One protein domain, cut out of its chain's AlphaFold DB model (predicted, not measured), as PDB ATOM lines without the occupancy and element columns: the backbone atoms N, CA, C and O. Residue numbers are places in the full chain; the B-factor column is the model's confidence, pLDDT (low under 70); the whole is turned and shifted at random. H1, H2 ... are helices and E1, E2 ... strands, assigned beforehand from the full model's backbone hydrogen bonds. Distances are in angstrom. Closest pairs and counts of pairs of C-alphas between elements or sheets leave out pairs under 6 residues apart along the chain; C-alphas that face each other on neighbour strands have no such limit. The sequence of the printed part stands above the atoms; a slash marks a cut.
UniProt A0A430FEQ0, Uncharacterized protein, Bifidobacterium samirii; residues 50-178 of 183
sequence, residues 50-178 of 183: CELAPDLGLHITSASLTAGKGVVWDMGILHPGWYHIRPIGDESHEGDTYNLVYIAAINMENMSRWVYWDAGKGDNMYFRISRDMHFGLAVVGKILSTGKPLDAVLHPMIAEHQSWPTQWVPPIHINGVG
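This is residues 50 to 178 of the 183 residues of an uncharacterized protein of Bifidobacterium samirii (UniProt A0A430FEQ0). Two strongly twisted sheets make a sandwich: the four strands E3 E8 E5 E6 lie face to face with the three strands E7 E4 E10, the latter only just strongly twisted. A small third sheet, E1 E2 E9, continues from the second layer where E9 runs on into E10, and the short helix H1 sits near one end of E5. The printed part has 129 residues, with one named helix and ten named strands in the order E1 E2 E3 E4 H1 E5 E6 E7 E8 E9 E10; each sheet is antiparallel and the class is mostly strand. The whole is compact, with a radius of gyration of the C-alphas of 13.8 A, and rounded, spanning 40 by 29 by 28 A.

In the largest sheet, E3 is residues 70 to 78, 22.2 A long, starting at C-alpha 70 at (-15.578, 9.445, -34.917); E8 is 133 to 141, 25.3 A; E5 is 101 to 107, 19.2 A; E6 is 112 to 117. E3 bends by 52 degrees at residue 75. E7 is residues 125 to 129, E4 is 81 to 87, 19.5 A, and E10 is 156 to 160, ending at C-alpha 160 at (-15.984, 27.169, -17.449). E1 is residues 50 to 52, E2 is 58 to 62, E9 is 150 to 154, and H1 is 96 to 100.

E3 and E8 are antiparallel at 159 degrees, with N 73 and O 137 2.8 A apart, within hydrogen-bond range. E8 and E5 follow with N 104 and O 138 at 2.8 A, and the hairpin E5 and E6 with N 105 and O 115 at 2.8 A. In the facing sheet N 83 of E4 and O 127 of E7 are 2.9 A apart, and N 84 of E4 and O 159 of E10 are 3.0 A apart. The facing parts are 10.1 A centre to centre, their strands at 15 degrees; the closest C-alphas of E4 and E6 are those of Ile 85 and Trp 117, 6.2 A. The hairpin E1 and E2 has N 59 and O 51 at 2.9 A; E2 and E9 have N 60 and O 152 at 2.8 A. The pairs E2 with E9, E3 with E8, E4 with E7 and E5 with E6 form a jelly roll, one long hairpin wound over both sheets. H1 only grazes the sheets E3 E8 E5 E6 and E1 E2 E9; its O i to N i+4 pair is within hydrogen-bond range.

The two C-alphas farthest apart, those of Ala 63 and Ser 130, are 39.7 A apart. The printed part has no cut, and no link between named elements is long. Residues 161 to 178 hold no named element; residues 176 to 177 pair antiparallel with 72 to 73 of E3. The mean pLDDT of the printed part is 76.7, and residues 86 to 96, 120 to 124, 163 to 167 and 171 to 178 are under 70.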
ATOM      1  N   CYS A  50      -9.247   4.650 -31.009       75.88
ATOM      2  CA  CYS A  50      -8.708   5.549 -30.007       75.88
ATOM      3  C   CYS A  50      -8.089   4.796 -28.834       75.88
ATOM      4  O   CYS A  50      -8.606   3.775 -28.391       75.88
ATOM      5  N   GLU A  51      -7.029   5.368 -28.291       78.62
ATOM      6  CA  GLU A  51      -6.398   4.948 -27.046       78.62
ATOM      7  C   GLU A  51      -5.944   6.190 -26.274       78.62
ATOM      8  O   GLU A  51      -6.012   7.316 -26.784       78.62
ATOM      9  N   LEU A  52      -5.512   6.006 -25.030       77.81
ATOM     10  CA  LEU A  52      -4.912   7.096 -24.271       77.81
ATOM     11  C   LEU A  52      -3.406   7.161 -24.519       77.81
ATOM     12  O   LEU A  52      -2.691   6.175 -24.367       77.81
ATOM     13  N   ALA A  53      -2.920   8.353 -24.855       81.12
ATOM     14  CA  ALA A  53      -1.496   8.658 -24.873       81.12
ATOM     15  C   ALA A  53      -0.912   8.649 -23.438       81.12
ATOM     16  O   ALA A  53      -1.671   8.686 -22.466       81.12
ATOM     17  N   PRO A  54       0.425   8.632 -23.257       81.88
ATOM     18  CA  PRO A  54       1.051   8.598 -21.928       81.88
ATOM     19  C   PRO A  54       0.691   9.772 -21.010       81.88
ATOM     20  O   PRO A  54       0.717   9.631 -19.790       81.88
ATOM     21  N   ASP A  55       0.365  10.928 -21.587       79.56
ATOM     22  CA  ASP A  55      -0.126  12.094 -20.853       79.56
ATOM     23  C   ASP A  55      -1.627  12.002 -20.532       79.56
ATOM     24  O   ASP A  55      -2.107  12.785 -19.724       79.56
ATOM     25  N   LEU A  56      -2.330  10.987 -21.049       76.94
ATOM     26  CA  LEU A  56      -3.783  10.763 -21.055       76.94
ATOM     27  C   LEU A  56      -4.534  11.556 -22.142       76.94
ATOM     28  O   LEU A  56      -5.754  11.712 -22.054       76.94
ATOM     29  N   GLY A  57      -3.824  12.104 -23.134       80.88
ATOM     30  CA  GLY A  57      -4.432  12.691 -24.325       80.88
ATOM     31  C   GLY A  57      -5.147  11.626 -25.159       80.88
ATOM     32  O   GLY A  57      -4.859  10.433 -25.053       80.88
ATOM     33  N   LEU A  58      -6.084  12.038 -26.006       80.88
ATOM     34  CA  LEU A  58      -6.816  11.119 -26.872       80.88
ATOM     35  C   LEU A  58      -6.001  10.858 -28.140       80.88
ATOM     36  O   LEU A  58      -5.990  11.686 -29.053       80.88
ATOM     37  N   HIS A  59      -5.322   9.716 -28.201       83.81
ATOM     38  CA  HIS A  59      -4.630   9.267 -29.404       83.81
ATOM     39  C   HIS A  59      -5.647   8.654 -30.369       83.81
ATOM     40  O   HIS A  59      -6.333   7.693 -30.027       83.81
ATOM     41  N   ILE A  60      -5.782   9.232 -31.560       81.94
ATOM     42  CA  ILE A  60      -6.777   8.843 -32.560       81.94
ATOM     43  C   ILE A  60      -6.076   8.353 -33.813       81.94
ATOM     44  O   ILE A  60      -5.292   9.083 -34.418       81.94
ATOM     45  N   THR A  61      -6.464   7.159 -34.259       83.56
ATOM     46  CA  THR A  61      -5.957   6.545 -35.486       83.56
ATOM     47  C   THR A  61      -7.089   6.157 -36.438       83.56
ATOM     48  O   THR A  61      -8.122   5.590 -36.066       83.56
ATOM     49  N   SER A  62      -6.919   6.480 -37.718       86.31
ATOM     50  CA  SER A  62      -7.812   6.066 -38.795       86.31
ATOM     51  C   SER A  62      -7.053   6.014 -40.115       86.31
ATOM     52  O   SER A  62      -6.459   7.000 -40.540       86.31
ATOM     53  N   ALA A  63      -7.114   4.878 -40.813       87.31
ATOM     54  CA  ALA A  63      -6.534   4.755 -42.152       87.31
ATOM     55  C   ALA A  63      -7.302   5.579 -43.203       87.31
ATOM     56  O   ALA A  63      -6.755   5.935 -44.244       87.31
ATOM     57  N   SER A  64      -8.584   5.854 -42.948       89.38
ATOM     58  CA  SER A  64      -9.465   6.588 -43.850       89.38
ATOM     59  C   SER A  64     -10.643   7.158 -43.069       89.38
ATOM     60  O   SER A  64     -11.559   6.439 -42.658       89.38
ATOM     61  N   LEU A  65     -10.626   8.472 -42.863       84.81
ATOM     62  CA  LEU A  65     -11.701   9.178 -42.192       84.81
ATOM     63  C   LEU A  65     -12.998   9.079 -42.997       84.81
ATOM     64  O   LEU A  65     -13.014   9.184 -44.222       84.81
ATOM     65  N   THR A  66     -14.109   8.952 -42.278       83.94
ATOM     66  CA  THR A  66     -15.458   9.051 -42.839       83.94
ATOM     67  C   THR A  66     -16.171  10.227 -42.194       83.94
ATOM     68  O   THR A  66     -16.207  10.346 -40.968       83.94
ATOM     69  N   ALA A  67     -16.751  11.106 -43.010       82.75
ATOM     70  CA  ALA A  67     -17.482  12.262 -42.511       82.75
ATOM     71  C   ALA A  67     -18.585  11.861 -41.518       82.75
ATOM     72  O   ALA A  67     -19.375  10.952 -41.774       82.75
ATOM     73  N   GLY A  68     -18.650  12.555 -40.381       76.88
ATOM     74  CA  GLY A  68     -19.659  12.301 -39.346       76.88
ATOM     75  C   GLY A  68     -19.391  11.074 -38.462       76.88
ATOM     76  O   GLY A  68     -20.099  10.897 -37.469       76.88
ATOM     77  N   LYS A  69     -18.369  10.269 -38.776       81.50
ATOM     78  CA  LYS A  69     -17.885   9.158 -37.947       81.50
ATOM     79  C   LYS A  69     -16.726   9.623 -37.060       81.50
ATOM     80  O   LYS A  69     -16.022  10.575 -37.403       81.50
ATOM     81  N   GLY A  70     -16.547   8.983 -35.907       81.75
ATOM     82  CA  GLY A  70     -15.578   9.445 -34.917       81.75
ATOM     83  C   GLY A  70     -15.484   8.565 -33.678       81.75
ATOM     84  O   GLY A  70     -15.789   7.377 -33.765       81.75
ATOM     85  N   VAL A  71     -15.141   9.198 -32.554       81.38
ATOM     86  CA  VAL A  71     -15.134   8.646 -31.185       81.38
ATOM     87  C   VAL A  71     -15.842   9.611 -30.223       81.38
ATOM     88  O   VAL A  71     -15.751  10.829 -30.411       81.38
ATOM     89  N   VAL A  72     -16.542   9.090 -29.204       83.25
ATOM     90  CA  VAL A  72     -16.990   9.871 -28.035       83.25
ATOM     91  C   VAL A  72     -16.187   9.479 -26.804       83.25
ATOM     92  O   VAL A  72     -16.132   8.310 -26.421       83.25
ATOM     93  N   TRP A  73     -15.622  10.485 -26.156       81.50
ATOM     94  CA  TRP A  73     -14.915  10.384 -24.895       81.50
ATOM     95  C   TRP A  73     -15.802  10.899 -23.759       81.50
ATOM     96  O   TRP A  73     -16.234  12.054 -23.793       81.50
ATOM     97  N   ASP A  74     -16.120  10.047 -22.783       82.69
ATOM     98  CA  ASP A  74     -16.865  10.445 -21.586       82.69
ATOM     99  C   ASP A  74     -15.997  11.344 -20.701       82.69
ATOM    100  O   ASP A  74     -14.870  10.997 -20.358       82.69
ATOM    101  N   MET A  75     -16.534  12.499 -20.323       79.12
ATOM    102  CA  MET A  75     -15.830  13.505 -19.530       79.12
ATOM    103  C   MET A  75     -16.426  13.648 -18.119       79.12
ATOM    104  O   MET A  75     -15.907  14.426 -17.318       79.12
ATOM    105  N   GLY A  76     -17.496  12.914 -17.791       83.19
ATOM    106  CA  GLY A  76     -18.161  12.958 -16.488       83.19
ATOM    107  C   GLY A  76     -19.288  13.987 -16.381       83.19
ATOM    108  O   GLY A  76     -19.980  14.290 -17.351       83.19
ATOM    109  N   ILE A  77     -19.530  14.489 -15.168       86.44
ATOM    110  CA  ILE A  77     -20.634  15.412 -14.884       86.44
ATOM    111  C   ILE A  77     -20.168  16.865 -14.998       86.44
ATOM    112  O   ILE A  77     -19.173  17.254 -14.394       86.44
ATOM    113  N   LEU A  78     -20.934  17.683 -15.719       84.88
ATOM    114  CA  LEU A  78     -20.833  19.140 -15.671       84.88
ATOM    115  C   LEU A  78     -21.926  19.724 -14.773       84.88
ATOM    116  O   LEU A  78     -23.077  19.288 -14.837       84.88
ATOM    117  N   HIS A  79     -21.588  20.767 -14.016       89.44
ATOM    118  CA  HIS A  79     -22.503  21.480 -13.118       89.44
ATOM    119  C   HIS A  79     -23.112  22.735 -13.763       89.44
ATOM    120  O   HIS A  79     -22.487  23.324 -14.643       89.44
ATOM    121  N   PRO A  80     -24.297  23.218 -13.338       89.00
ATOM    122  CA  PRO A  80     -24.921  24.435 -13.863       89.00
ATOM    123  C   PRO A  80     -23.938  25.595 -14.071       89.00
ATOM    124  O   PRO A  80     -23.323  26.071 -13.123       89.00
ATOM    125  N   GLY A  81     -23.816  26.090 -15.304       87.31
ATOM    126  CA  GLY A  81     -22.769  27.056 -15.630       87.31
ATOM    127  C   GLY A  81     -22.684  27.422 -17.107       87.31
ATOM    128  O   GLY A  81     -23.450  26.929 -17.943       87.31
ATOM    129  N   TRP A  82     -21.758  28.330 -17.410       85.69
ATOM    130  CA  TRP A  82     -21.372  28.696 -18.770       85.69
ATOM    131  C   TRP A  82     -20.062  28.016 -19.120       85.69
ATOM    132  O   TRP A  82     -19.086  28.164 -18.393       85.69
ATOM    133  N   TYR A  83     -20.044  27.341 -20.260       83.56
ATOM    134  CA  TYR A  83     -18.908  26.563 -20.725       83.56
ATOM    135  C   TYR A  83     -18.531  26.944 -22.150       83.56
ATOM    136  O   TYR A  83     -19.351  27.469 -22.909       83.56
ATOM    137  N   HIS A  84     -17.299  26.634 -22.523       80.25
ATOM    138  CA  HIS A  84     -16.799  26.696 -23.896       80.25
ATOM    139  C   HIS A  84     -15.955  25.470 -24.236       80.25
ATOM    140  O   HIS A  84     -15.360  24.850 -23.356       80.25
ATOM    141  N   ILE A  85     -15.909  25.140 -25.526       78.62
ATOM    142  CA  ILE A  85     -14.984  24.142 -26.067       78.62
ATOM    143  C   ILE A  85     -13.792  24.871 -26.672       78.62
ATOM    144  O   ILE A  85     -13.974  25.775 -27.491       78.62
ATOM    145  N   ARG A  86     -12.588  24.410 -26.341       69.62
ATOM    146  CA  ARG A  86     -11.368  24.730 -27.088       69.62
ATOM    147  C   ARG A  86     -10.474  23.488 -27.118       69.62
ATOM    148  O   ARG A  86     -10.447  22.751 -26.134       69.62
ATOM    149  N   PRO A  87      -9.711  23.250 -28.186       66.44
ATOM    150  CA  PRO A  87      -8.538  22.386 -28.088       66.44
ATOM    151  C   PRO A  87      -7.440  23.063 -27.243       66.44
ATOM    152  O   PRO A  87      -7.255  24.278 -27.351       66.44
ATOM    153  N   ILE A  88      -6.691  22.299 -26.441       57.41
ATOM    154  CA  ILE A  88      -5.390  22.727 -25.890       57.41
ATOM    155  C   ILE A  88      -4.333  21.714 -26.320       57.41
ATOM    156  O   ILE A  88      -4.214  20.700 -25.666       57.41
ATOM    157  N   GLY A  89      -3.542  21.983 -27.356       51.31
ATOM    158  CA  GLY A  89      -2.343  21.194 -27.675       51.31
ATOM    159  C   GLY A  89      -1.186  22.120 -28.048       51.31
ATOM    160  O   GLY A  89      -1.443  23.259 -28.445       51.31
ATOM    161  N   ASP A  90       0.055  21.642 -27.917       42.78
ATOM    162  CA  ASP A  90       1.295  22.411 -28.148       42.78
ATOM    163  C   ASP A  90       1.381  23.053 -29.547       42.78
ATOM    164  O   ASP A  90       2.078  24.046 -29.744       42.78
ATOM    165  N   GLU A  91       0.594  22.561 -30.502       46.72
ATOM    166  CA  GLU A  91       0.342  23.217 -31.782       46.72
ATOM    167  C   GLU A  91      -1.039  23.873 -31.768       46.72
ATOM    168  O   GLU A  91      -2.027  23.396 -32.339       46.72
ATOM    169  N   SER A  92      -1.124  25.001 -31.066       45.97
ATOM    170  CA  SER A  92      -2.301  25.851 -31.120       45.97
ATOM    171  C   SER A  92      -2.462  26.390 -32.544       45.97
ATOM    172  O   SER A  92      -1.695  27.238 -32.986       45.97
ATOM    173  N   HIS A  93      -3.506  25.918 -33.222       48.44
ATOM    174  CA  HIS A  93      -4.145  26.542 -34.386       48.44
ATOM    175  C   HIS A  93      -3.572  26.307 -35.795       48.44
ATOM    176  O   HIS A  93      -4.268  26.675 -36.740       48.44
ATOM    177  N   GLU A  94      -2.428  25.638 -35.988       44.97
ATOM    178  CA  GLU A  94      -1.800  25.572 -37.332       44.97
ATOM    179  C   GLU A  94      -1.609  24.169 -37.946       44.97
ATOM    180  O   GLU A  94      -1.192  24.060 -39.096       44.97
ATOM    181  N   GLY A  95      -1.986  23.090 -37.252       55.16
ATOM    182  CA  GLY A  95      -1.833  21.724 -37.770       55.16
ATOM    183  C   GLY A  95      -2.947  21.262 -38.727       55.16
ATOM    184  O   GLY A  95      -4.139  21.488 -38.483       55.16
ATOM    185  N   ASP A  96      -2.571  20.510 -39.770       63.31
ATOM    186  CA  ASP A  96      -3.485  19.833 -40.711       63.31
ATOM    187  C   ASP A  96      -4.554  18.983 -40.005       63.31
ATOM    188  O   ASP A  96      -5.688  18.870 -40.473       63.31
ATOM    189  N   THR A  97      -4.238  18.440 -38.831       72.19
ATOM    190  CA  THR A  97      -5.131  17.597 -38.036       72.19
ATOM    191  C   THR A  97      -6.464  18.271 -37.707       72.19
ATOM    192  O   THR A  97      -7.531  17.712 -37.984       72.19
ATOM    193  N   TYR A  98      -6.451  19.500 -37.181       74.38
ATOM    194  CA  TYR A  98      -7.690  20.216 -36.849       74.38
ATOM    195  C   TYR A  98      -8.438  20.712 -38.094       74.38
ATOM    196  O   TYR A  98      -9.615  21.073 -38.008       74.38
ATOM    197  N   ASN A  99      -7.813  20.672 -39.276       79.12
ATOM    198  CA  ASN A  99      -8.509  20.859 -40.549       79.12
ATOM    199  C   ASN A  99      -9.305  19.613 -40.959       79.12
ATOM    200  O   ASN A  99     -10.296  19.750 -41.680       79.12
ATOM    201  N   LEU A 100      -8.947  18.424 -40.463       83.38
ATOM    202  CA  LEU A 100      -9.612  17.159 -40.783       83.38
ATOM    203  C   LEU A 100     -10.771  16.815 -39.842       83.38
ATOM    204  O   LEU A 100     -11.741  16.195 -40.280       83.38
ATOM    205  N   VAL A 101     -10.716  17.234 -38.578       85.31
ATOM    206  CA  VAL A 101     -11.723  16.873 -37.563       85.31
ATOM    207  C   VAL A 101     -12.336  18.086 -36.870       85.31
ATOM    208  O   VAL A 101     -11.752  19.166 -36.840       85.31
ATOM    209  N   TYR A 102     -13.530  17.917 -36.310       84.06
ATOM    210  CA  TYR A 102     -14.133  18.872 -35.379       84.06
ATOM    211  C   TYR A 102     -14.364  18.216 -34.014       84.06
ATOM    212  O   TYR A 102     -14.521  16.997 -33.928       84.06
ATOM    213  N   ILE A 103     -14.403  19.033 -32.959       84.88
ATOM    214  CA  ILE A 103     -14.646  18.587 -31.579       84.88
ATOM    215  C   ILE A 103     -16.048  19.028 -31.169       84.88
ATOM    216  O   ILE A 103     -16.374  20.197 -31.334       84.88
ATOM    217  N   ALA A 104     -16.880  18.143 -30.624       83.94
ATOM    218  CA  ALA A 104     -18.247  18.467 -30.219       83.94
ATOM    219  C   ALA A 104     -18.557  18.093 -28.768       83.94
ATOM    220  O   ALA A 104     -18.141  17.049 -28.285       83.94
ATOM    221  N   ALA A 105     -19.359  18.924 -28.108       85.31
ATOM    222  CA  ALA A 105     -19.994  18.639 -26.831       85.31
ATOM    223  C   ALA A 105     -21.197  17.712 -27.028       85.31
ATOM    224  O   ALA A 105     -22.108  18.035 -27.805       85.31
ATOM    225  N   ILE A 106     -21.217  16.609 -26.282       84.50
ATOM    226  CA  ILE A 106     -22.254  15.581 -26.301       84.50
ATOM    227  C   ILE A 106     -22.947  15.525 -24.940       84.50
ATOM    228  O   ILE A 106     -22.292  15.422 -23.905       84.50
ATOM    229  N   ASN A 107     -24.278  15.545 -24.941       85.12
ATOM    230  CA  ASN A 107     -25.055  15.076 -23.797       85.12
ATOM    231  C   ASN A 107     -25.099  13.544 -23.838       85.12
ATOM    232  O   ASN A 107     -25.687  12.977 -24.761       85.12
ATOM    233  N   MET A 108     -24.500  12.892 -22.846       83.88
ATOM    234  CA  MET A 108     -24.380  11.433 -22.792       83.88
ATOM    235  C   MET A 108     -25.712  10.731 -22.492       83.88
ATOM    236  O   MET A 108     -25.875   9.572 -22.857       83.88
ATOM    237  N   GLU A 109     -26.708  11.422 -21.921       84.06
ATOM    238  CA  GLU A 109     -28.029  10.840 -21.622       84.06
ATOM    239  C   GLU A 109     -28.791  10.435 -22.893       84.06
ATOM    240  O   GLU A 109     -29.586   9.498 -22.891       84.06
ATOM    241  N   ASN A 110     -28.593  11.176 -23.985       80.88
ATOM    242  CA  ASN A 110     -29.338  10.991 -25.233       80.88
ATOM    243  C   ASN A 110     -28.468  11.100 -26.491       80.88
ATOM    244  O   ASN A 110     -28.994  11.163 -27.604       80.88
ATOM    245  N   MET A 111     -27.148  11.160 -26.321       79.19
ATOM    246  CA  MET A 111     -26.161  11.308 -27.387       79.19
ATOM    247  C   MET A 111     -26.400  12.543 -28.276       79.19
ATOM    248  O   MET A 111     -26.024  12.557 -29.450       79.19
ATOM    249  N   SER A 112     -27.051  13.595 -27.770       77.19
ATOM    250  CA  SER A 112     -27.299  14.808 -28.560       77.19
ATOM    251  C   SER A 112     -26.060  15.706 -28.616       77.19
ATOM    252  O   SER A 112     -25.408  15.957 -27.606       77.19
ATOM    253  N   ARG A 113     -25.748  16.219 -29.814       77.81
ATOM    254  CA  ARG A 113     -24.671  17.199 -30.033       77.81
ATOM    255  C   ARG A 113     -25.185  18.604 -29.742       77.81
ATOM    256  O   ARG A 113     -26.212  19.002 -30.293       77.81
ATOM    257  N   TRP A 114     -24.482  19.366 -28.916       76.12
ATOM    258  CA  TRP A 114     -24.946  20.689 -28.474       76.12
ATOM    259  C   TRP A 114     -24.191  21.837 -29.114       76.12
ATOM    260  O   TRP A 114     -24.785  22.776 -29.643       76.12
ATOM    261  N   VAL A 115     -22.869  21.742 -29.083       80.75
ATOM    262  CA  VAL A 115     -21.967  22.736 -29.643       80.75
ATOM    263  C   VAL A 115     -20.729  22.026 -30.177       80.75
ATOM    264  O   VAL A 115     -20.418  20.923 -29.740       80.75
ATOM    265  N   TYR A 116     -20.044  22.621 -31.147       80.06
ATOM    266  CA  TYR A 116     -18.776  22.105 -31.650       80.06
ATOM    267  C   TYR A 116     -17.796  23.240 -31.890       80.06
ATOM    268  O   TYR A 116     -18.205  24.372 -32.147       80.06
ATOM    269  N   TRP A 117     -16.522  22.897 -31.830       81.62
ATOM    270  CA  TRP A 117     -15.399  23.704 -32.252       81.62
ATOM    271  C   TRP A 117     -14.840  23.150 -33.570       81.62
ATOM    272  O   TRP A 117     -14.703  21.937 -33.747       81.62
ATOM    273  N   ASP A 118     -14.537  24.052 -34.498       79.62
ATOM    274  CA  ASP A 118     -13.960  23.772 -35.814       79.62
ATOM    275  C   ASP A 118     -12.940  24.875 -36.113       79.62
ATOM    276  O   ASP A 118     -13.302  26.052 -36.071       79.62
ATOM    277  N   ALA A 119     -11.692  24.501 -36.414       71.62
ATOM    278  CA  ALA A 119     -10.574  25.426 -36.629       71.62
ATOM    279  C   ALA A 119     -10.902  26.576 -37.597       71.62
ATOM    280  O   ALA A 119     -10.495  27.712 -37.376       71.62
ATOM    281  N   GLY A 120     -11.710  26.317 -38.632       65.88
ATOM    282  CA  GLY A 120     -12.093  27.329 -39.621       65.88
ATOM    283  C   GLY A 120     -13.217  28.279 -39.187       65.88
ATOM    284  O   GLY A 120     -13.591  29.162 -39.959       65.88
ATOM    285  N   LYS A 121     -13.810  28.093 -37.999       64.44
ATOM    286  CA  LYS A 121     -14.995  28.843 -37.534       64.44
ATOM    287  C   LYS A 121     -14.729  29.803 -36.371       64.44
ATOM    288  O   LYS A 121     -15.655  30.508 -35.968       64.44
ATOM    289  N   GLY A 122     -13.485  29.894 -35.900       59.59
ATOM    290  CA  GLY A 122     -13.055  30.828 -34.856       59.59
ATOM    291  C   GLY A 122     -13.237  30.319 -33.419       59.59
ATOM    292  O   GLY A 122     -13.763  29.235 -33.172       59.59
ATOM    293  N   ASP A 123     -12.777  31.129 -32.460       57.59
ATOM    294  CA  ASP A 123     -12.303  30.642 -31.153       57.59
ATOM    295  C   ASP A 123     -13.347  30.483 -30.041       57.59
ATOM    296  O   ASP A 123     -13.014  30.010 -28.960       57.59
ATOM    297  N   ASN A 124     -14.605  30.877 -30.244       56.19
ATOM    298  CA  ASN A 124     -15.519  31.077 -29.116       56.19
ATOM    299  C   ASN A 124     -16.903  30.482 -29.349       56.19
ATOM    300  O   ASN A 124     -17.847  31.165 -29.749       56.19
ATOM    301  N   MET A 125     -17.021  29.194 -29.039       73.12
ATOM    302  CA  MET A 125     -18.295  28.487 -29.026       73.12
ATOM    303  C   MET A 125     -18.687  28.181 -27.578       73.12
ATOM    304  O   MET A 125     -18.197  27.231 -26.970       73.12
ATOM    305  N   TYR A 126     -19.560  29.024 -27.024       77.19
ATOM    306  CA  TYR A 126     -20.078  28.902 -25.660       77.19
ATOM    307  C   TYR A 126     -21.467  28.275 -25.619       77.19
ATOM    308  O   TYR A 126     -22.296  28.472 -26.511       77.19
ATOM    309  N   PHE A 127     -21.740  27.574 -24.525       80.88
ATOM    310  CA  PHE A 127     -23.045  27.022 -24.205       80.88
ATOM    311  C   PHE A 127     -23.306  27.100 -22.701       80.88
ATOM    312  O   PHE A 127     -22.393  27.271 -21.896       80.88
ATOM    313  N   ARG A 128     -24.580  27.009 -22.322       85.44
ATOM    314  CA  ARG A 128     -25.014  27.061 -20.927       85.44
ATOM    315  C   ARG A 128     -25.721  25.770 -20.563       85.44
ATOM    316  O   ARG A 128     -26.578  25.316 -21.321       85.44
ATOM    317  N   ILE A 129     -25.436  25.262 -19.372       84.94
ATOM    318  CA  ILE A 129     -26.188  24.167 -18.760       84.94
ATOM    319  C   ILE A 129     -26.914  24.665 -17.514       84.94
ATOM    320  O   ILE A 129     -26.406  25.502 -16.769       84.94
ATOM    321  N   SER A 130     -28.153  24.214 -17.334       85.94
ATOM    322  CA  SER A 130     -29.052  24.688 -16.271       85.94
ATOM    323  C   SER A 130     -29.219  23.701 -15.118       85.94
ATOM    324  O   SER A 130     -29.864  24.033 -14.130       85.94
ATOM    325  N   ARG A 131     -28.694  22.486 -15.268       85.94
ATOM    326  CA  ARG A 131     -28.721  21.390 -14.296       85.94
ATOM    327  C   ARG A 131     -27.455  20.556 -14.477       85.94
ATOM    328  O   ARG A 131     -26.826  20.671 -15.533       85.94
ATOM    329  N   ASP A 132     -27.141  19.729 -13.488       88.56
ATOM    330  CA  ASP A 132     -26.098  18.716 -13.632       88.56
ATOM    331  C   ASP A 132     -26.381  17.848 -14.862       88.56
ATOM    332  O   ASP A 132     -27.535  17.491 -15.133       88.56
ATOM    333  N   MET A 133     -25.339  17.550 -15.631       85.62
ATOM    334  CA  MET A 133     -25.458  16.764 -16.852       85.62
ATOM    335  C   MET A 133     -24.247  15.862 -17.051       85.62
ATOM    336  O   MET A 133     -23.112  16.326 -16.980       85.62
ATOM    337  N   HIS A 134     -24.506  14.607 -17.425       87.50
ATOM    338  CA  HIS A 134     -23.485  13.705 -17.950       87.50
ATOM    339  C   HIS A 134     -23.043  14.099 -19.367       87.50
ATOM    340  O   HIS A 134     -23.845  14.194 -20.300       87.50
ATOM    341  N   PHE A 135     -21.751  14.360 -19.515       85.88
ATOM    342  CA  PHE A 135     -21.142  15.028 -20.649       85.88
ATOM    343  C   PHE A 135     -20.021  14.197 -21.283       85.88
ATOM    344  O   PHE A 135     -19.253  13.539 -20.589       85.88
ATOM    345  N   GLY A 136     -19.884  14.300 -22.605       86.75
ATOM    346  CA  GLY A 136     -18.747  13.765 -23.347       86.75
ATOM    347  C   GLY A 136     -18.262  14.712 -24.444       86.75
ATOM    348  O   GLY A 136     -19.001  15.580 -24.915       86.75
ATOM    349  N   LEU A 137     -17.020  14.525 -24.882       85.94
ATOM    350  CA  LEU A 137     -16.444  15.186 -26.051       85.94
ATOM    351  C   LEU A 137     -16.353  14.194 -27.203       85.94
ATOM    352  O   LEU A 137     -15.835  13.097 -27.051       85.94
ATOM    353  N   ALA A 138     -16.834  14.579 -28.378       84.44
ATOM    354  CA  ALA A 138     -16.674  13.793 -29.590       84.44
ATOM    355  C   ALA A 138     -15.616  14.404 -30.498       84.44
ATOM    356  O   ALA A 138     -15.649  15.610 -30.737       84.44
ATOM    357  N   VAL A 139     -14.755  13.568 -31.075       85.44
ATOM    358  CA  VAL A 139     -13.897  13.944 -32.206       85.44
ATOM    359  C   VAL A 139     -14.452  13.288 -33.456       85.44
ATOM    360  O   VAL A 139     -14.670  12.079 -33.478       85.44
ATOM    361  N   VAL A 140     -14.731  14.087 -34.487       84.81
ATOM    362  CA  VAL A 140     -15.496  13.634 -35.654       84.81
ATOM    363  C   VAL A 140     -14.871  14.125 -36.956       84.81
ATOM    364  O   VAL A 140     -14.497  15.292 -37.078       84.81
ATOM    365  N   GLY A 141     -14.801  13.240 -37.953       84.62
ATOM    366  CA  GLY A 141     -14.303  13.568 -39.289       84.62
ATOM    367  C   GLY A 141     -15.188  14.591 -40.004       84.62
ATOM    368  O   GLY A 141     -16.423  14.495 -39.991       84.62
ATOM    369  N   LYS A 142     -14.563  15.573 -40.659       84.69
ATOM    370  CA  LYS A 142     -15.251  16.563 -41.498       84.69
ATOM    371  C   LYS A 142     -15.617  15.975 -42.860       84.69
ATOM    372  O   LYS A 142     -15.052  14.992 -43.323       84.69
ATOM    373  N   ILE A 143     -16.520  16.647 -43.576       83.75
ATOM    374  CA  ILE A 143     -16.848  16.286 -44.967       83.75
ATOM    375  C   ILE A 143     -15.581  16.260 -45.838       83.75
ATOM    376  O   ILE A 143     -15.325  15.277 -46.531       83.75
ATOM    377  N   LEU A 144     -14.750  17.303 -45.732       82.88
ATOM    378  CA  LEU A 144     -13.519  17.480 -46.517       82.88
ATOM    379  C   LEU A 144     -12.354  16.569 -46.090       82.88
ATOM    380  O   LEU A 144     -11.285  16.610 -46.708       82.88
ATOM    381  N   SER A 145     -12.529  15.780 -45.027       84.12
ATOM    382  CA  SER A 145     -11.525  14.823 -44.566       84.12
ATOM    383  C   SER A 145     -11.777  13.405 -45.063       84.12
ATOM    384  O   SER A 145     -10.940  12.541 -44.836       84.12
ATOM    385  N   THR A 146     -12.910  13.150 -45.724       86.69
ATOM    386  CA  THR A 146     -13.278  11.798 -46.162       86.69
ATOM    387  C   THR A 146     -12.187  11.192 -47.044       86.69
ATOM    388  O   THR A 146     -11.742  11.833 -47.996       86.69
ATOM    389  N   GLY A 147     -11.758   9.968 -46.732       86.81
ATOM    390  CA  GLY A 147     -10.699   9.275 -47.469       86.81
ATOM    391  C   GLY A 147      -9.272   9.621 -47.035       86.81
ATOM    392  O   GLY A 147      -8.332   9.019 -47.546       86.81
ATOM    393  N   LYS A 148      -9.086  10.579 -46.119       89.00
ATOM    394  CA  LYS A 148      -7.761  10.962 -45.616       89.00
ATOM    395  C   LYS A 148      -7.413  10.169 -44.355       89.00
ATOM    396  O   LYS A 148      -8.310   9.954 -43.536       89.00
ATOM    397  N   PRO A 149      -6.150   9.760 -44.175       89.12
ATOM    398  CA  PRO A 149      -5.712   9.156 -42.929       89.12
ATOM    399  C   PRO A 149      -5.651  10.198 -41.804       89.12
ATOM    400  O   PRO A 149      -5.590  11.404 -42.056       89.12
ATOM    401  N   LEU A 150      -5.653   9.713 -40.567       86.50
ATOM    402  CA  LEU A 150      -5.417  10.491 -39.361       86.50
ATOM    403  C   LEU A 150      -4.636   9.646 -38.354       86.50
ATOM    404  O   LEU A 150      -5.021   8.513 -38.075       86.50
ATOM    405  N   ASP A 151      -3.585  10.234 -37.806       87.12
ATOM    406  CA  ASP A 151      -2.813   9.724 -36.678       87.12
ATOM    407  C   ASP A 151      -2.381  10.952 -35.869       87.12
ATOM    408  O   ASP A 151      -1.614  11.783 -36.363       87.12
ATOM    409  N   ALA A 152      -3.012  11.164 -34.716       85.06
ATOM    410  CA  ALA A 152      -2.767  12.344 -33.899       85.06
ATOM    411  C   ALA A 152      -3.189  12.145 -32.445       85.06
ATOM    412  O   ALA A 152      -4.211  11.522 -32.158       85.06
ATOM    413  N   VAL A 153      -2.454  12.782 -31.533       84.81
ATOM    414  CA  VAL A 153      -2.877  12.963 -30.143       84.81
ATOM    415  C   VAL A 153      -3.609  14.291 -30.025       84.81
ATOM    416  O   VAL A 153      -3.089  15.338 -30.412       84.81
ATOM    417  N   LEU A 154      -4.837  14.238 -29.518       81.38
ATOM    418  CA  LEU A 154      -5.681  15.400 -29.299       81.38
ATOM    419  C   LEU A 154      -5.990  15.581 -27.821       81.38
ATOM    420  O   LEU A 154      -6.252  14.637 -27.081       81.38
ATOM    421  N   HIS A 155      -6.104  16.841 -27.438       81.31
ATOM    422  CA  HIS A 155      -6.384  17.270 -26.074       81.31
ATOM    423  C   HIS A 155      -7.657  18.130 -26.069       81.31
ATOM    424  O   HIS A 155      -7.614  19.352 -25.870       81.31
ATOM    425  N   PRO A 156      -8.818  17.533 -26.397       76.75
ATOM    426  CA  PRO A 156     -10.078  18.254 -26.424       76.75
ATOM    427  C   PRO A 156     -10.431  18.700 -25.000       76.75
ATOM    428  O   PRO A 156     -10.410  17.898 -24.068       76.75
ATOM    429  N   MET A 157     -10.765  19.981 -24.827       77.69
ATOM    430  CA  MET A 157     -11.133  20.520 -23.521       77.69
ATOM    431  C   MET A 157     -12.481  21.209 -23.526       77.69
ATOM    432  O   MET A 157     -12.912  21.850 -24.491       77.69
ATOM    433  N   ILE A 158     -13.100  21.115 -22.358       79.69
ATOM    434  CA  ILE A 158     -14.187  21.965 -21.930       79.69
ATOM    435  C   ILE A 158     -13.733  22.731 -20.691       79.69
ATOM    436  O   ILE A 158     -13.084  22.168 -19.813       79.69
ATOM    437  N   ALA A 159     -14.065  24.011 -20.625       77.00
ATOM    438  CA  ALA A 159     -13.779  24.832 -19.457       77.00
ATOM    439  C   ALA A 159     -14.982  25.702 -19.102       77.00
ATOM    440  O   ALA A 159     -15.847  25.975 -19.942       77.00
ATOM    441  N   GLU A 160     -15.054  26.122 -17.843       81.06
ATOM    442  CA  GLU A 160     -15.984  27.169 -17.449       81.06
ATOM    443  C   GLU A 160     -15.532  28.497 -18.056       81.06
ATOM    444  O   GLU A 160     -14.356  28.853 -18.022       81.06
ATOM    445  N   HIS A 161     -16.483  29.270 -18.581       73.56
ATOM    446  CA  HIS A 161     -16.219  30.490 -19.346       73.56
ATOM    447  C   HIS A 161     -15.305  31.500 -18.627       73.56
ATOM    448  O   HIS A 161     -14.604  32.268 -19.285       73.56
ATOM    449  N   GLN A 162     -15.328  31.522 -17.290       71.94
ATOM    450  CA  GLN A 162     -14.564  32.464 -16.468       71.94
ATOM    451  C   GLN A 162     -13.250  31.893 -15.914       71.94
ATOM    452  O   GLN A 162     -12.445  32.664 -15.395       71.94
ATOM    453  N   SER A 163     -13.004  30.584 -16.032       68.12
ATOM    454  CA  SER A 163     -11.777  29.944 -15.555       68.12
ATOM    455  C   SER A 163     -11.117  29.181 -16.697       68.12
ATOM    456  O   SER A 163     -11.457  28.032 -16.980       68.12
ATOM    457  N   TRP A 164     -10.164  29.827 -17.369       69.44
ATOM    458  CA  TRP A 164      -9.413  29.159 -18.424       69.44
ATOM    459  C   TRP A 164      -8.290  28.305 -17.821       69.44
ATOM    460  O   TRP A 164      -7.413  28.863 -17.154       69.44
ATOM    461  N   PRO A 165      -8.270  26.982 -18.055       66.88
ATOM    462  CA  PRO A 165      -7.132  26.168 -17.670       66.88
ATOM    463  C   PRO A 165      -5.925  26.546 -18.541       66.88
ATOM    464  O   PRO A 165      -5.982  26.537 -19.769       66.88
ATOM    465  N   THR A 166      -4.818  26.916 -17.899       68.94
ATOM    466  CA  THR A 166      -3.558  27.281 -18.579       68.94
ATOM    467  C   THR A 166      -2.757  26.069 -19.043       68.94
ATOM    468  O   THR A 166      -1.768  26.221 -19.748       68.94
ATOM    469  N   GLN A 167      -3.174  24.879 -18.628       69.81
ATOM    470  CA  GLN A 167      -2.584  23.595 -18.966       69.81
ATOM    471  C   GLN A 167      -3.713  22.612 -19.245       69.81
ATOM    472  O   GLN A 167      -4.809  22.757 -18.692       69.81
ATOM    473  N   TRP A 168      -3.454  21.619 -20.086       73.75
ATOM    474  CA  TRP A 168      -4.430  20.570 -20.303       73.75
ATOM    475  C   TRP A 168      -4.612  19.730 -19.028       73.75
ATOM    476  O   TRP A 168      -3.662  19.463 -18.290       73.75
ATOM    477  N   VAL A 169      -5.868  19.387 -18.738       70.62
ATOM    478  CA  VAL A 169      -6.275  18.604 -17.569       70.62
ATOM    479  C   VAL A 169      -7.052  17.395 -18.084       70.62
ATOM    480  O   VAL A 169      -8.083  17.592 -18.738       70.62
ATOM    481  N   PRO A 170      -6.582  16.165 -17.823       70.56
ATOM    482  CA  PRO A 170      -7.263  14.965 -18.280       70.56
ATOM    483  C   PRO A 170      -8.618  14.785 -17.581       70.56
ATOM    484  O   PRO A 170      -8.783  15.206 -16.430       70.56
ATOM    485  N   PRO A 171      -9.602  14.154 -18.244       66.81
ATOM    486  CA  PRO A 171     -10.876  13.837 -17.618       66.81
ATOM    487  C   PRO A 171     -10.726  12.839 -16.468       66.81
ATOM    488  O   PRO A 171      -9.847  11.980 -16.450       66.81
ATOM    489  N   ILE A 172     -11.653  12.938 -15.516       60.75
ATOM    490  CA  ILE A 172     -11.713  12.084 -14.320       60.75
ATOM    491  C   ILE A 172     -12.148  10.650 -14.681       60.75
ATOM    492  O   ILE A 172     -11.845   9.701 -13.958       60.75
ATOM    493  N   HIS A 173     -12.842  10.480 -15.811       59.97
ATOM    494  CA  HIS A 173     -13.319   9.196 -16.319       59.97
ATOM    495  C   HIS A 173     -12.672   8.875 -17.673       59.97
ATOM    496  O   HIS A 173     -12.532   9.741 -18.526       59.97
ATOM    497  N   ILE A 174     -12.276   7.612 -17.861       59.22
ATOM    498  CA  ILE A 174     -11.536   7.131 -19.046       59.22
ATOM    499  C   ILE A 174     -12.446   6.326 -20.000       59.22
ATOM    500  O   ILE A 174     -12.032   5.881 -21.064       59.22
ATOM    501  N   ASN A 175     -13.719   6.133 -19.652       58.62
ATOM    502  CA  ASN A 175     -14.615   5.291 -20.439       58.62
ATOM    503  C   ASN A 175     -14.998   5.978 -21.766       58.62
ATOM    504  O   ASN A 175     -15.366   7.147 -21.791       58.62
ATOM    505  N   GLY A 176     -14.925   5.259 -22.885       52.78
ATOM    506  CA  GLY A 176     -15.325   5.759 -24.206       52.78
ATOM    507  C   GLY A 176     -16.520   5.016 -24.779       52.78
ATOM    508  O   GLY A 176     -16.724   3.839 -24.481       52.78
ATOM    509  N   VAL A 177     -17.292   5.684 -25.638       51.66
ATOM    510  CA  VAL A 177     -18.409   5.076 -26.376       51.66
ATOM    511  C   VAL A 177     -18.188   5.272 -27.875       51.66
ATOM    512  O   VAL A 177     -18.080   6.396 -28.359       51.66
ATOM    513  N   GLY A 178     -18.165   4.157 -28.610       42.06
ATOM    514  CA  GLY A 178     -17.871   4.116 -30.045       42.06
ATOM    515  C   GLY A 178     -16.365   4.063 -30.322       42.06
ATOM    516  O   GLY A 178     -15.611   4.893 -29.832       42.06
TER     517      GLY A 178